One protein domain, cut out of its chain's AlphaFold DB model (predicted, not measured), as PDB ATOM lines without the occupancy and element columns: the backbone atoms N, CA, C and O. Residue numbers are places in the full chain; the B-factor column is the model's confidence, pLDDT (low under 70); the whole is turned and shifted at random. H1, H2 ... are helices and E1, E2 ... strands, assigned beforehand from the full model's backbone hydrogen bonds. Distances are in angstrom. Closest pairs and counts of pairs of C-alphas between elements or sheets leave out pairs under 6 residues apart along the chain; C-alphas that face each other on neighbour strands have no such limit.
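What this domain is: This is residues 43 to 124 of the 130 residues of an uncharacterized protein of Hydrogenophilales bacterium CG12_big_fil_rev_8_21_14_0_65_61_21 (UniProt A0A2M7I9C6). A strongly twisted sheet of four strands makes a slab, with one helix, H2, lying across one face of it. Residues 68 to 79 stick out from this body as a long loop, and the one-turn helix H1 lies just before them, on the opposite face from H2 and beside the strands. The printed part has 82 residues with two named helices and four named strands, in the order E1, E2, H1, E3, H2, E4; the sheet runs E3, E2, E1, E4 and is mixed. The class is mixed, helices and strands, with under half of the residues in named elements. The whole is only just compact, close to loose, with a radius of gyration of the C-alphas of 13.6 A and spans of 40 by 35 by 20 A.

Where its parts are: E1, residues 44 to 51, begins at C-alpha 44, (219.024, 119.978, 5.207), and is 23.0 A long. E2, residues 57 to 63, is 20.1 A long. H1, residues 64 to 67, measures 5.0 A. E3, residues 83 to 87, is 13.8 A long. H2, residues 95 to 106, begins at C-alpha 95, (224.818, 106.839, 12.223), and is 16.2 A long. E4, residues 114 to 117, measures 10.3 A and ends at C-alpha 117, (225.911, 112.551, 7.807).

How they stand to each other: E1 and E2 form a hairpin, antiparallel at 155 degrees, with N 48 and O 60 2.8 A apart, within hydrogen-bond range. On its other side E1 has E4 as its parallel neighbour, at 35 degrees, with N 47 and O 116 at 2.8 A. E3 is the antiparallel neighbour of E2, at 160 degrees, with N 61 and O 84 at 2.8 A. E3 and E4 are the edge strands and are apart. H2 and the sheet form two layers, a helix on one face of a sheet, at a height over the sheet of 8.0 A. H2 runs across the strands, at 74 degrees to E1 on the local plane; it lies over E1 and, only just, over E4, on which 3 of its 12 C-alphas fall. The closest C-alphas of H2 and E4 are those of Ile 99 and Val 115, 5.9 A apart. E3, H2 and E4 form a split strand-helix-strand unit, two strands running the same way with E2 and E1 between them in the sheet; its crossover is right-handed. H1 is on the sheet at a height of 7.1 A, over none of the strands, on the opposite face from H2. In H2 every O i to N i+4 pair is within hydrogen-bond range; H1 is too short for such a pair.

The domain as a whole: The C-alphas farthest apart are those of Asp 76 and Arg 93, at 41.8 A. The printed part has no cut. The link from H1 to E3 is long, 15 residues, and in it residues 68 to 79 stand free; the body without them spans 34 by 26 by 20 A. The mean pLDDT of the printed part is 71.0; residue 53, residues 65 to 82, residue 110 and residues 119 to 124 are under 70.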
ATOM      1  N   PRO A  43     215.350 122.934   5.729       71.50
ATOM      2  CA  PRO A  43     216.783 122.989   5.978       71.50
ATOM      3  C   PRO A  43     217.348 121.567   6.086       71.50
ATOM      4  O   PRO A  43     216.943 120.777   6.949       71.50
ATOM      5  N   VAL A  44     218.285 121.244   5.190       81.38
ATOM      6  CA  VAL A  44     219.024 119.978   5.207       81.38
ATOM      7  C   VAL A  44     220.437 120.255   5.694       81.38
ATOM      8  O   VAL A  44     221.215 120.910   5.008       81.38
ATOM      9  N   TRP A  45     220.782 119.726   6.860       84.94
ATOM     10  CA  TRP A  45     222.127 119.811   7.419       84.94
ATOM     11  C   TRP A  45     222.937 118.577   7.042       84.94
ATOM     12  O   TRP A  45     222.456 117.455   7.181       84.94
ATOM     13  N   VAL A  46     224.174 118.779   6.605       85.31
ATOM     14  CA  VAL A  46     225.153 117.719   6.363       85.31
ATOM     15  C   VAL A  46     226.241 117.824   7.421       85.31
ATOM     16  O   VAL A  46     226.962 118.821   7.471       85.31
ATOM     17  N   CYS A  47     226.342 116.809   8.275       84.94
ATOM     18  CA  CYS A  47     227.201 116.812   9.453       84.94
ATOM     19  C   CYS A  47     228.399 115.866   9.324       84.94
ATOM     20  O   CYS A  47     228.273 114.749   8.825       84.94
ATOM     21  N   GLU A  48     229.553 116.269   9.848       84.56
ATOM     22  CA  GLU A  48     230.755 115.444   9.971       84.56
ATOM     23  C   GLU A  48     231.421 115.611  11.343       84.56
ATOM     24  O   GLU A  48     231.215 116.607  12.040       84.56
ATOM     25  N   TYR A  49     232.207 114.610  11.748       80.94
ATOM     26  CA  TYR A  49     232.998 114.671  12.976       80.94
ATOM     27  C   TYR A  49     234.384 115.214  12.696       80.94
ATOM     28  O   TYR A  49     235.079 114.726  11.801       80.94
ATOM     29  N   LEU A  50     234.801 116.149  13.537       76.75
ATOM     30  CA  LEU A  50     236.126 116.730  13.519       76.75
ATOM     31  C   LEU A  50     236.801 116.475  14.860       76.75
ATOM     32  O   LEU A  50     236.256 116.808  15.910       76.75
ATOM     33  N   ASN A  51     237.997 115.900  14.813       77.69
ATOM     34  CA  ASN A  51     238.870 115.858  15.981       77.69
ATOM     35  C   ASN A  51     239.721 117.126  15.982       77.69
ATOM     36  O   ASN A  51     240.430 117.395  15.004       77.69
ATOM     37  N   ALA A  52     239.644 117.882  17.067       73.06
ATOM     38  CA  ALA A  52     240.527 118.997  17.321       73.06
ATOM     39  C   ALA A  52     241.921 118.500  17.766       73.06
ATOM     40  O   ALA A  52     242.067 117.358  18.221       73.06
ATOM     41  N   PRO A  53     242.973 119.323  17.608       68.69
ATOM     42  CA  PRO A  53     244.350 118.932  17.927       68.69
ATOM     43  C   PRO A  53     244.592 118.585  19.403       68.69
ATOM     44  O   PRO A  53     245.512 117.835  19.720       68.69
ATOM     45  N   ASP A  54     243.774 119.129  20.299       77.50
ATOM     46  CA  ASP A  54     243.777 118.883  21.744       77.50
ATOM     47  C   ASP A  54     243.067 117.579  22.149       77.50
ATOM     48  O   ASP A  54     243.135 117.176  23.310       77.50
ATOM     49  N   GLY A  55     242.454 116.879  21.189       73.25
ATOM     50  CA  GLY A  55     241.710 115.645  21.411       73.25
ATOM     51  C   GLY A  55     240.214 115.852  21.636       73.25
ATOM     52  O   GLY A  55     239.505 114.857  21.808       73.25
ATOM     53  N   ASP A  56     239.726 117.093  21.594       80.69
ATOM     54  CA  ASP A  56     238.298 117.371  21.670       80.69
ATOM     55  C   ASP A  56     237.592 116.951  20.373       80.69
ATOM     56  O   ASP A  56     238.104 117.092  19.260       80.69
ATOM     57  N   LEU A  57     236.385 116.408  20.516       82.19
ATOM     58  CA  LEU A  57     235.564 115.962  19.400       82.19
ATOM     59  C   LEU A  57     234.444 116.970  19.157       82.19
ATOM     60  O   LEU A  57     233.668 117.301  20.055       82.19
ATOM     61  N   TYR A  58     234.318 117.405  17.911       83.25
ATOM     62  CA  TYR A  58     233.277 118.312  17.461       83.25
ATOM     63  C   TYR A  58     232.450 117.667  16.361       83.25
ATOM     64  O   TYR A  58     232.939 116.853  15.576       83.25
ATOM     65  N   MET A  59     231.189 118.070  16.284       84.81
ATOM     66  CA  MET A  59     230.369 117.865  15.104       84.81
ATOM     67  C   MET A  59     230.241 119.194  14.372       84.81
ATOM     68  O   MET A  59     229.820 120.180  14.974       84.81
ATOM     69  N   LEU A  60     230.619 119.217  13.097       84.81
ATOM     70  CA  LEU A  60     230.430 120.345  12.192       84.81
ATOM     71  C   LEU A  60     229.296 120.006  11.231       84.81
ATOM     72  O   LEU A  60     229.326 118.962  10.591       84.81
ATOM     73  N   CYS A  61     228.317 120.890  11.120       83.69
ATOM     74  CA  CYS A  61     227.136 120.715  10.295       83.69
ATOM     75  C   CYS A  61     226.969 121.906   9.369       83.69
ATOM     76  O   CYS A  61     226.805 123.037   9.830       83.69
ATOM     77  N   ASN A  62     226.975 121.630   8.071       80.38
ATOM     78  CA  ASN A  62     226.809 122.638   7.040       80.38
ATOM     79  C   ASN A  62     225.425 122.540   6.404       80.38
ATOM     80  O   ASN A  62     224.899 121.443   6.218       80.38
ATOM     81  N   ASP A  63     224.837 123.674   6.045       77.69
ATOM     82  CA  ASP A  63     223.625 123.689   5.231       77.69
ATOM     83  C   ASP A  63     223.951 123.134   3.833       77.69
ATOM     84  O   ASP A  63     224.846 123.624   3.136       77.69
ATOM     85  N   LYS A  64     223.216 122.107   3.403       70.38
ATOM     86  CA  LYS A  64     223.386 121.434   2.111       70.38
ATOM     87  C   LYS A  64     223.257 122.395   0.933       70.38
ATOM     88  O   LYS A  64     223.961 122.230  -0.062       70.38
ATOM     89  N   VAL A  65     222.397 123.411   1.044       63.41
ATOM     90  CA  VAL A  65     222.254 124.449   0.010       63.41
ATOM     91  C   VAL A  65     223.527 125.285  -0.101       63.41
ATOM     92  O   VAL A  65     223.895 125.705  -1.195       63.41
ATOM     93  N   SER A  66     224.228 125.486   1.014       55.38
ATOM     94  CA  SER A  66     225.498 126.209   1.035       55.38
ATOM     95  C   SER A  66     226.648 125.368   0.479       55.38
ATOM     96  O   SER A  66     227.469 125.900  -0.256       55.38
ATOM     97  N   LEU A  67     226.663 124.051   0.725       52.22
ATOM     98  CA  LEU A  67     227.661 123.136   0.146       52.22
ATOM     99  C   LEU A  67     227.584 123.043  -1.386       52.22
ATOM    100  O   LEU A  67     228.594 122.836  -2.045       52.22
ATOM    101  N   LEU A  68     226.387 123.172  -1.965       54.72
ATOM    102  CA  LEU A  68     226.177 123.085  -3.417       54.72
ATOM    103  C   LEU A  68     226.469 124.397  -4.164       54.72
ATOM    104  O   LEU A  68     226.526 124.391  -5.392       54.72
ATOM    105  N   LYS A  69     226.616 125.517  -3.447       52.19
ATOM    106  CA  LYS A  69     226.921 126.836  -4.030       52.19
ATOM    107  C   LYS A  69     228.416 127.167  -4.046       52.19
ATOM    108  O   LYS A  69     228.795 128.183  -4.626       52.19
ATOM    109  N   ASP A  70     229.244 126.322  -3.447       47.06
ATOM    110  CA  ASP A  70     230.663 126.588  -3.237       47.06
ATOM    111  C   ASP A  70     231.526 126.029  -4.377       47.06
ATOM    112  O   ASP A  70     232.162 124.992  -4.230       47.06
ATOM    113  N   ASP A  71     231.495 126.700  -5.537       42.19
ATOM    114  CA  ASP A  71     232.647 126.651  -6.458       42.19
ATOM    115  C   ASP A  71     232.749 127.818  -7.467       42.19
ATOM    116  O   ASP A  71     233.823 128.010  -8.028       42.19
ATOM    117  N   LEU A  72     231.708 128.631  -7.742       43.97
ATOM    118  CA  LEU A  72     231.781 129.574  -8.890       43.97
ATOM    119  C   LEU A  72     231.002 130.904  -8.807       43.97
ATOM    120  O   LEU A  72     230.973 131.623  -9.804       43.97
ATOM    121  N   VAL A  73     230.388 131.283  -7.680       41.56
ATOM    122  CA  VAL A  73     229.618 132.544  -7.607       41.56
ATOM    123  C   VAL A  73     230.016 133.367  -6.382       41.56
ATOM    124  O   VAL A  73     229.498 133.176  -5.286       41.56
ATOM    125  N   ALA A  74     230.927 134.316  -6.603       45.06
ATOM    126  CA  ALA A  74     230.987 135.536  -5.813       45.06
ATOM    127  C   ALA A  74     229.807 136.413  -6.252       45.06
ATOM    128  O   ALA A  74     229.884 137.068  -7.289       45.06
ATOM    129  N   ASP A  75     228.710 136.370  -5.504       41.38
ATOM    130  CA  ASP A  75     227.739 137.461  -5.503       41.38
ATOM    131  C   ASP A  75     227.741 138.032  -4.090       41.38
ATOM    132  O   ASP A  75     227.516 137.322  -3.102       41.38
ATOM    133  N   ASP A  76     228.114 139.304  -4.017       43.44
ATOM    134  CA  ASP A  76     228.180 140.087  -2.798       43.44
ATOM    135  C   ASP A  76     226.830 140.018  -2.052       43.44
ATOM    136  O   ASP A  76     225.762 140.109  -2.649       43.44
ATOM    137  N   GLU A  77     226.892 139.891  -0.722       41.31
ATOM    138  CA  GLU A  77     225.764 140.039   0.223       41.31
ATOM    139  C   GLU A  77     224.867 138.828   0.557       41.31
ATOM    140  O   GLU A  77     223.707 138.997   0.939       41.31
ATOM    141  N   VAL A  78     225.399 137.604   0.612       42.19
ATOM    142  CA  VAL A  78     224.786 136.558   1.459       42.19
ATOM    143  C   VAL A  78     225.805 136.086   2.483       42.19
ATOM    144  O   VAL A  78     226.608 135.198   2.218       42.19
ATOM    145  N   GLN A  79     225.783 136.697   3.674       39.75
ATOM    146  CA  GLN A  79     226.527 136.166   4.816       39.75
ATOM    147  C   GLN A  79     226.178 134.677   4.980       39.75
ATOM    148  O   GLN A  79     224.990 134.348   5.089       39.75
ATOM    149  N   PRO A  80     227.170 133.774   4.998       45.88
ATOM    150  CA  PRO A  80     226.910 132.356   5.142       45.88
ATOM    151  C   PRO A  80     226.272 132.114   6.512       45.88
ATOM    152  O   PRO A  80     226.948 132.100   7.536       45.88
ATOM    153  N   ARG A  81     224.962 131.841   6.549       54.06
ATOM    154  CA  ARG A  81     224.307 131.185   7.699       54.06
ATOM    155  C   ARG A  81     224.793 129.727   7.879       54.06
ATOM    156  O   ARG A  81     224.139 128.943   8.557       54.06
ATOM    157  N   SER A  82     225.887 129.327   7.233       66.38
ATOM    158  CA  SER A  82     225.966 128.014   6.597       66.38
ATOM    159  C   SER A  82     226.647 126.918   7.398       66.38
ATOM    160  O   SER A  82     226.585 125.780   6.952       66.38
ATOM    161  N   ALA A  83     227.253 127.218   8.549       70.56
ATOM    162  CA  ALA A  83     228.001 126.246   9.341       70.56
ATOM    163  C   ALA A  83     227.696 126.388  10.836       70.56
ATOM    164  O   ALA A  83     227.783 127.477  11.405       70.56
ATOM    165  N   LYS A  84     227.361 125.276  11.489       80.31
ATOM    166  CA  LYS A  84     227.197 125.173  12.943       80.31
ATOM    167  C   LYS A  84     228.123 124.087  13.466       80.31
ATOM    168  O   LYS A  84     228.134 122.989  12.922       80.31
ATOM    169  N   SER A  85     228.863 124.368  14.532       82.12
ATOM    170  CA  SER A  85     229.655 123.359  15.233       82.12
ATOM    171  C   SER A  85     229.259 123.266  16.700       82.12
ATOM    172  O   SER A  85     228.850 124.253  17.315       82.12
ATOM    173  N   PHE A  86     229.355 122.067  17.263       84.06
ATOM    174  CA  PHE A  86     229.135 121.843  18.687       84.06
ATOM    175  C   PHE A  86     230.011 120.696  19.204       84.06
ATOM    176  O   PHE A  86     230.300 119.755  18.456       84.06
ATOM    177  N   PRO A  87     230.466 120.770  20.466       84.69
ATOM    178  CA  PRO A  87     231.278 119.720  21.064       84.69
ATOM    179  C   PRO A  87     230.447 118.456  21.307       84.69
ATOM    180  O   PRO A  87     229.262 118.521  21.639       84.69
ATOM    181  N   VAL A  88     231.087 117.295  21.186       83.69
ATOM    182  CA  VAL A  88     230.492 115.979  21.427       83.69
ATOM    183  C   VAL A  88     231.440 115.172  22.305       83.69
ATOM    184  O   VAL A  88     232.621 115.052  22.013       83.69
ATOM    185  N   TRP A  89     230.938 114.574  23.384       79.38
ATOM    186  CA  TRP A  89     231.795 113.847  24.332       79.38
ATOM    187  C   TRP A  89     232.306 112.493  23.825       79.38
ATOM    188  O   TRP A  89     233.249 111.943  24.385       79.38
ATOM    189  N   SER A  90     231.669 111.917  22.805       76.62
ATOM    190  CA  SER A  90     232.056 110.619  22.249       76.62
ATOM    191  C   SER A  90     231.460 110.401  20.866       76.62
ATOM    192  O   SER A  90     230.323 110.814  20.628       76.62
ATOM    193  N   HIS A  91     232.143 109.639  20.009       74.12
ATOM    194  CA  HIS A  91     231.542 109.142  18.773       74.12
ATOM    195  C   HIS A  91     230.286 108.319  19.078       74.12
ATOM    196  O   HIS A  91     230.355 107.346  19.840       74.12
ATOM    197  N   PRO A  92     229.128 108.668  18.501       71.62
ATOM    198  CA  PRO A  92     227.943 107.851  18.649       71.62
ATOM    199  C   PRO A  92     228.157 106.476  18.026       71.62
ATOM    200  O   PRO A  92     228.860 106.295  17.033       71.62
ATOM    201  N   ARG A  93     227.498 105.488  18.630       76.25
ATOM    202  CA  ARG A  93     227.658 104.063  18.306       76.25
ATOM    203  C   ARG A  93     227.084 103.677  16.940       76.25
ATOM    204  O   ARG A  93     227.278 102.548  16.501       76.25
ATOM    205  N   SER A  94     226.331 104.575  16.309       79.75
ATOM    206  CA  SER A  94     225.712 104.381  15.002       79.75
ATOM    207  C   SER A  94     225.397 105.718  14.337       79.75
ATOM    208  O   SER A  94     225.234 106.740  15.008       79.75
ATOM    209  N   GLU A  95     225.227 105.682  13.018       79.44
ATOM    210  CA  GLU A  95     224.818 106.839  12.223       79.44
ATOM    211  C   GLU A  95     223.451 107.390  12.629       79.44
ATOM    212  O   GLU A  95     223.298 108.593  12.803       79.44
ATOM    213  N   ALA A  96     222.485 106.519  12.918       82.50
ATOM    214  CA  ALA A  96     221.179 106.947  13.414       82.50
ATOM    215  C   ALA A  96     221.275 107.736  14.734       82.50
ATOM    216  O   ALA A  96     220.556 108.712  14.924       82.50
ATOM    217  N   SER A  97     222.191 107.349  15.630       81.69
ATOM    218  CA  SER A  97     222.401 108.066  16.895       81.69
ATOM    219  C   SER A  97     223.081 109.424  16.676       81.69
ATOM    220  O   SER A  97     222.818 110.366  17.418       81.69
ATOM    221  N   ALA A  98     223.943 109.535  15.658       83.31
ATOM    222  CA  ALA A  98     224.536 110.806  15.243       83.31
ATOM    223  C   ALA A  98     223.477 111.779  14.724       83.31
ATOM    224  O   ALA A  98     223.443 112.936  15.135       83.31
ATOM    225  N   ILE A  99     222.603 111.277  13.852       85.94
ATOM    226  CA  ILE A  99     221.511 112.046  13.260       85.94
ATOM    227  C   ILE A  99     220.553 112.526  14.356       85.94
ATOM    228  O   ILE A  99     220.244 113.712  14.386       85.94
ATOM    229  N   ASP A 100     220.144 111.660  15.292       87.19
ATOM    230  CA  ASP A 100     219.263 112.050  16.409       87.19
ATOM    231  C   ASP A 100     219.894 113.146  17.284       87.19
ATOM    232  O   ASP A 100     219.232 114.132  17.615       87.19
ATOM    233  N   LEU A 101     221.186 113.026  17.616       86.19
ATOM    234  CA  LEU A 101     221.902 114.057  18.372       86.19
ATOM    235  C   LEU A 101     221.902 115.396  17.624       86.19
ATOM    236  O   LEU A 101     221.540 116.424  18.195       86.19
ATOM    237  N   ALA A 102     222.286 115.382  16.351       86.06
ATOM    238  CA  ALA A 102     222.353 116.579  15.527       86.06
ATOM    239  C   ALA A 102     220.976 117.225  15.333       86.06
ATOM    240  O   ALA A 102     220.848 118.440  15.447       86.06
ATOM    241  N   GLN A 103     219.928 116.425  15.126       87.94
ATOM    242  CA  GLN A 103     218.557 116.918  15.019       87.94
ATOM    243  C   GLN A 103     218.120 117.649  16.289       87.94
ATOM    244  O   GLN A 103     217.579 118.747  16.198       87.94
ATOM    245  N   ARG A 104     218.405 117.099  17.474       86.19
ATOM    246  CA  ARG A 104     218.054 117.743  18.754       86.19
ATOM    247  C   ARG A 104     218.759 119.078  18.974       86.19
ATOM    248  O   ARG A 104     218.210 119.937  19.654       86.19
ATOM    249  N   VAL A 105     219.981 119.224  18.464       86.19
ATOM    250  CA  VAL A 105     220.785 120.441  18.641       86.19
ATOM    251  C   VAL A 105     220.445 121.499  17.589       86.19
ATOM    252  O   VAL A 105     220.442 122.689  17.896       86.19
ATOM    253  N   LEU A 106     220.180 121.089  16.346       82.44
ATOM    254  CA  LEU A 106     220.093 122.000  15.201       82.44
ATOM    255  C   LEU A 106     218.669 122.372  14.802       82.44
ATOM    256  O   LEU A 106     218.473 123.470  14.276       82.44
ATOM    257  N   CYS A 107     217.713 121.462  14.985       82.12
ATOM    258  CA  CYS A 107     216.363 121.606  14.460       82.12
ATOM    259  C   CYS A 107     215.420 122.215  15.504       82.12
ATOM    260  O   CYS A 107     215.357 121.747  16.641       82.12
ATOM    261  N   ASP A 108     214.627 123.208  15.096       78.75
ATOM    262  CA  ASP A 108     213.466 123.639  15.877       78.75
ATOM    263  C   ASP A 108     212.375 122.554  15.777       78.75
ATOM    264  O   ASP A 108     212.008 122.170  14.664       78.75
ATOM    265  N   PRO A 109     211.818 122.047  16.895       70.44
ATOM    266  CA  PRO A 109     210.732 121.063  16.867       70.44
ATOM    267  C   PRO A 109     209.455 121.539  16.150       70.44
ATOM    268  O   PRO A 109     208.567 120.726  15.889       70.44
ATOM    269  N   ARG A 110     209.319 122.841  15.871       66.31
ATOM    270  CA  ARG A 110     208.184 123.443  15.157       66.31
ATOM    271  C   ARG A 110     208.376 123.497  13.642       66.31
ATOM    272  O   ARG A 110     207.421 123.835  12.943       66.31
ATOM    273  N   GLU A 111     209.565 123.173  13.136       71.06
ATOM    274  CA  GLU A 111     209.905 123.252  11.714       71.06
ATOM    275  C   GLU A 111     210.382 121.893  11.179       71.06
ATOM    276  O   GLU A 111     210.961 121.075  11.896       71.06
ATOM    277  N   MET A 112     210.108 121.620   9.901       70.12
ATOM    278  CA  MET A 112     210.637 120.426   9.243       70.12
ATOM    279  C   MET A 112     212.137 120.618   9.018       70.12
ATOM    280  O   MET A 112     212.567 121.604   8.435       70.12
ATOM    281  N   CYS A 113     212.942 119.681   9.511       79.19
ATOM    282  CA  CYS A 113     214.396 119.764   9.473       79.19
ATOM    283  C   CYS A 113     214.973 118.376   9.224       79.19
ATOM    284  O   CYS A 113     214.534 117.383   9.818       79.19
ATOM    285  N   ARG A 114     215.954 118.291   8.326       84.88
ATOM    286  CA  ARG A 114     216.599 117.029   7.962       84.88
ATOM    287  C   ARG A 114     218.082 117.111   8.257       84.88
ATOM    288  O   ARG A 114     218.718 118.120   7.983       84.88
ATOM    289  N   VAL A 115     218.627 116.027   8.791       84.88
ATOM    290  CA  VAL A 115     220.064 115.892   9.005       84.88
ATOM    291  C   VAL A 115     220.546 114.649   8.277       84.88
ATOM    292  O   VAL A 115     219.919 113.594   8.344       84.88
ATOM    293  N   GLU A 116     221.659 114.798   7.579       87.06
ATOM    294  CA  GLU A 116     222.398 113.753   6.892       87.06
ATOM    295  C   GLU A 116     223.836 113.768   7.422       87.06
ATOM    296  O   GLU A 116     224.376 114.824   7.754       87.06
ATOM    297  N   MET A 117     224.479 112.607   7.509       84.19
ATOM    298  CA  MET A 117     225.911 112.551   7.807       84.19
ATOM    299  C   MET A 117     226.695 112.588   6.493       84.19
ATOM    300  O   MET A 117     226.303 111.951   5.515       84.19
ATOM    301  N   ALA A 118     227.811 113.317   6.456       76.94
ATOM    302  CA  ALA A 118     228.718 113.296   5.316       76.94
ATOM    303  C   ALA A 118     229.192 111.854   5.058       76.94
ATOM    304  O   ALA A 118     229.529 111.112   5.989       76.94
ATOM    305  N   SER A 119     229.187 111.438   3.788       56.12
ATOM    306  CA  SER A 119     229.458 110.056   3.391       56.12
ATOM    307  C   SER A 119     230.800 109.570   3.947       56.12
ATOM    308  O   SER A 119     231.847 110.115   3.600       56.12
ATOM    309  N   GLY A 120     230.767 108.526   4.778       54.72
ATOM    310  CA  GLY A 120     231.960 107.830   5.256       54.72
ATOM    311  C   GLY A 120     232.091 107.688   6.766       54.72
ATOM    312  O   GLY A 120     233.002 106.975   7.168       54.72
ATOM    313  N   PHE A 121     231.237 108.321   7.591       50.78
ATOM    314  CA  PHE A 121     231.302 108.257   9.072       50.78
ATOM    315  C   PHE A 121     232.747 108.304   9.612       50.78
ATOM    316  O   PHE A 121     233.125 107.622  10.565       50.78
ATOM    317  N   GLY A 122     233.593 109.035   8.889       46.72
ATOM    318  CA  GLY A 122     235.028 108.848   8.883       46.72
ATOM    319  C   GLY A 122     235.642 110.091   9.469       46.72
ATOM    320  O   GLY A 122     235.416 111.184   8.959       46.72
ATOM    321  N   ASN A 123     236.387 109.905  10.553       49.53
ATOM    322  CA  ASN A 123     237.104 110.969  11.237       49.53
ATOM    323  C   ASN A 123     237.968 111.749  10.252       49.53
ATOM    324  O   ASN A 123     239.006 111.256   9.810       49.53
ATOM    325  N   ARG A 124     237.566 112.983   9.953       52.72
ATOM    326  CA  ARG A 124     238.464 113.958   9.354       52.72
ATOM    327  C   ARG A 124     239.141 114.699  10.496       52.72
ATOM    328  O   ARG A 124     238.491 115.261  11.374       52.72
TER     329      ARG A 124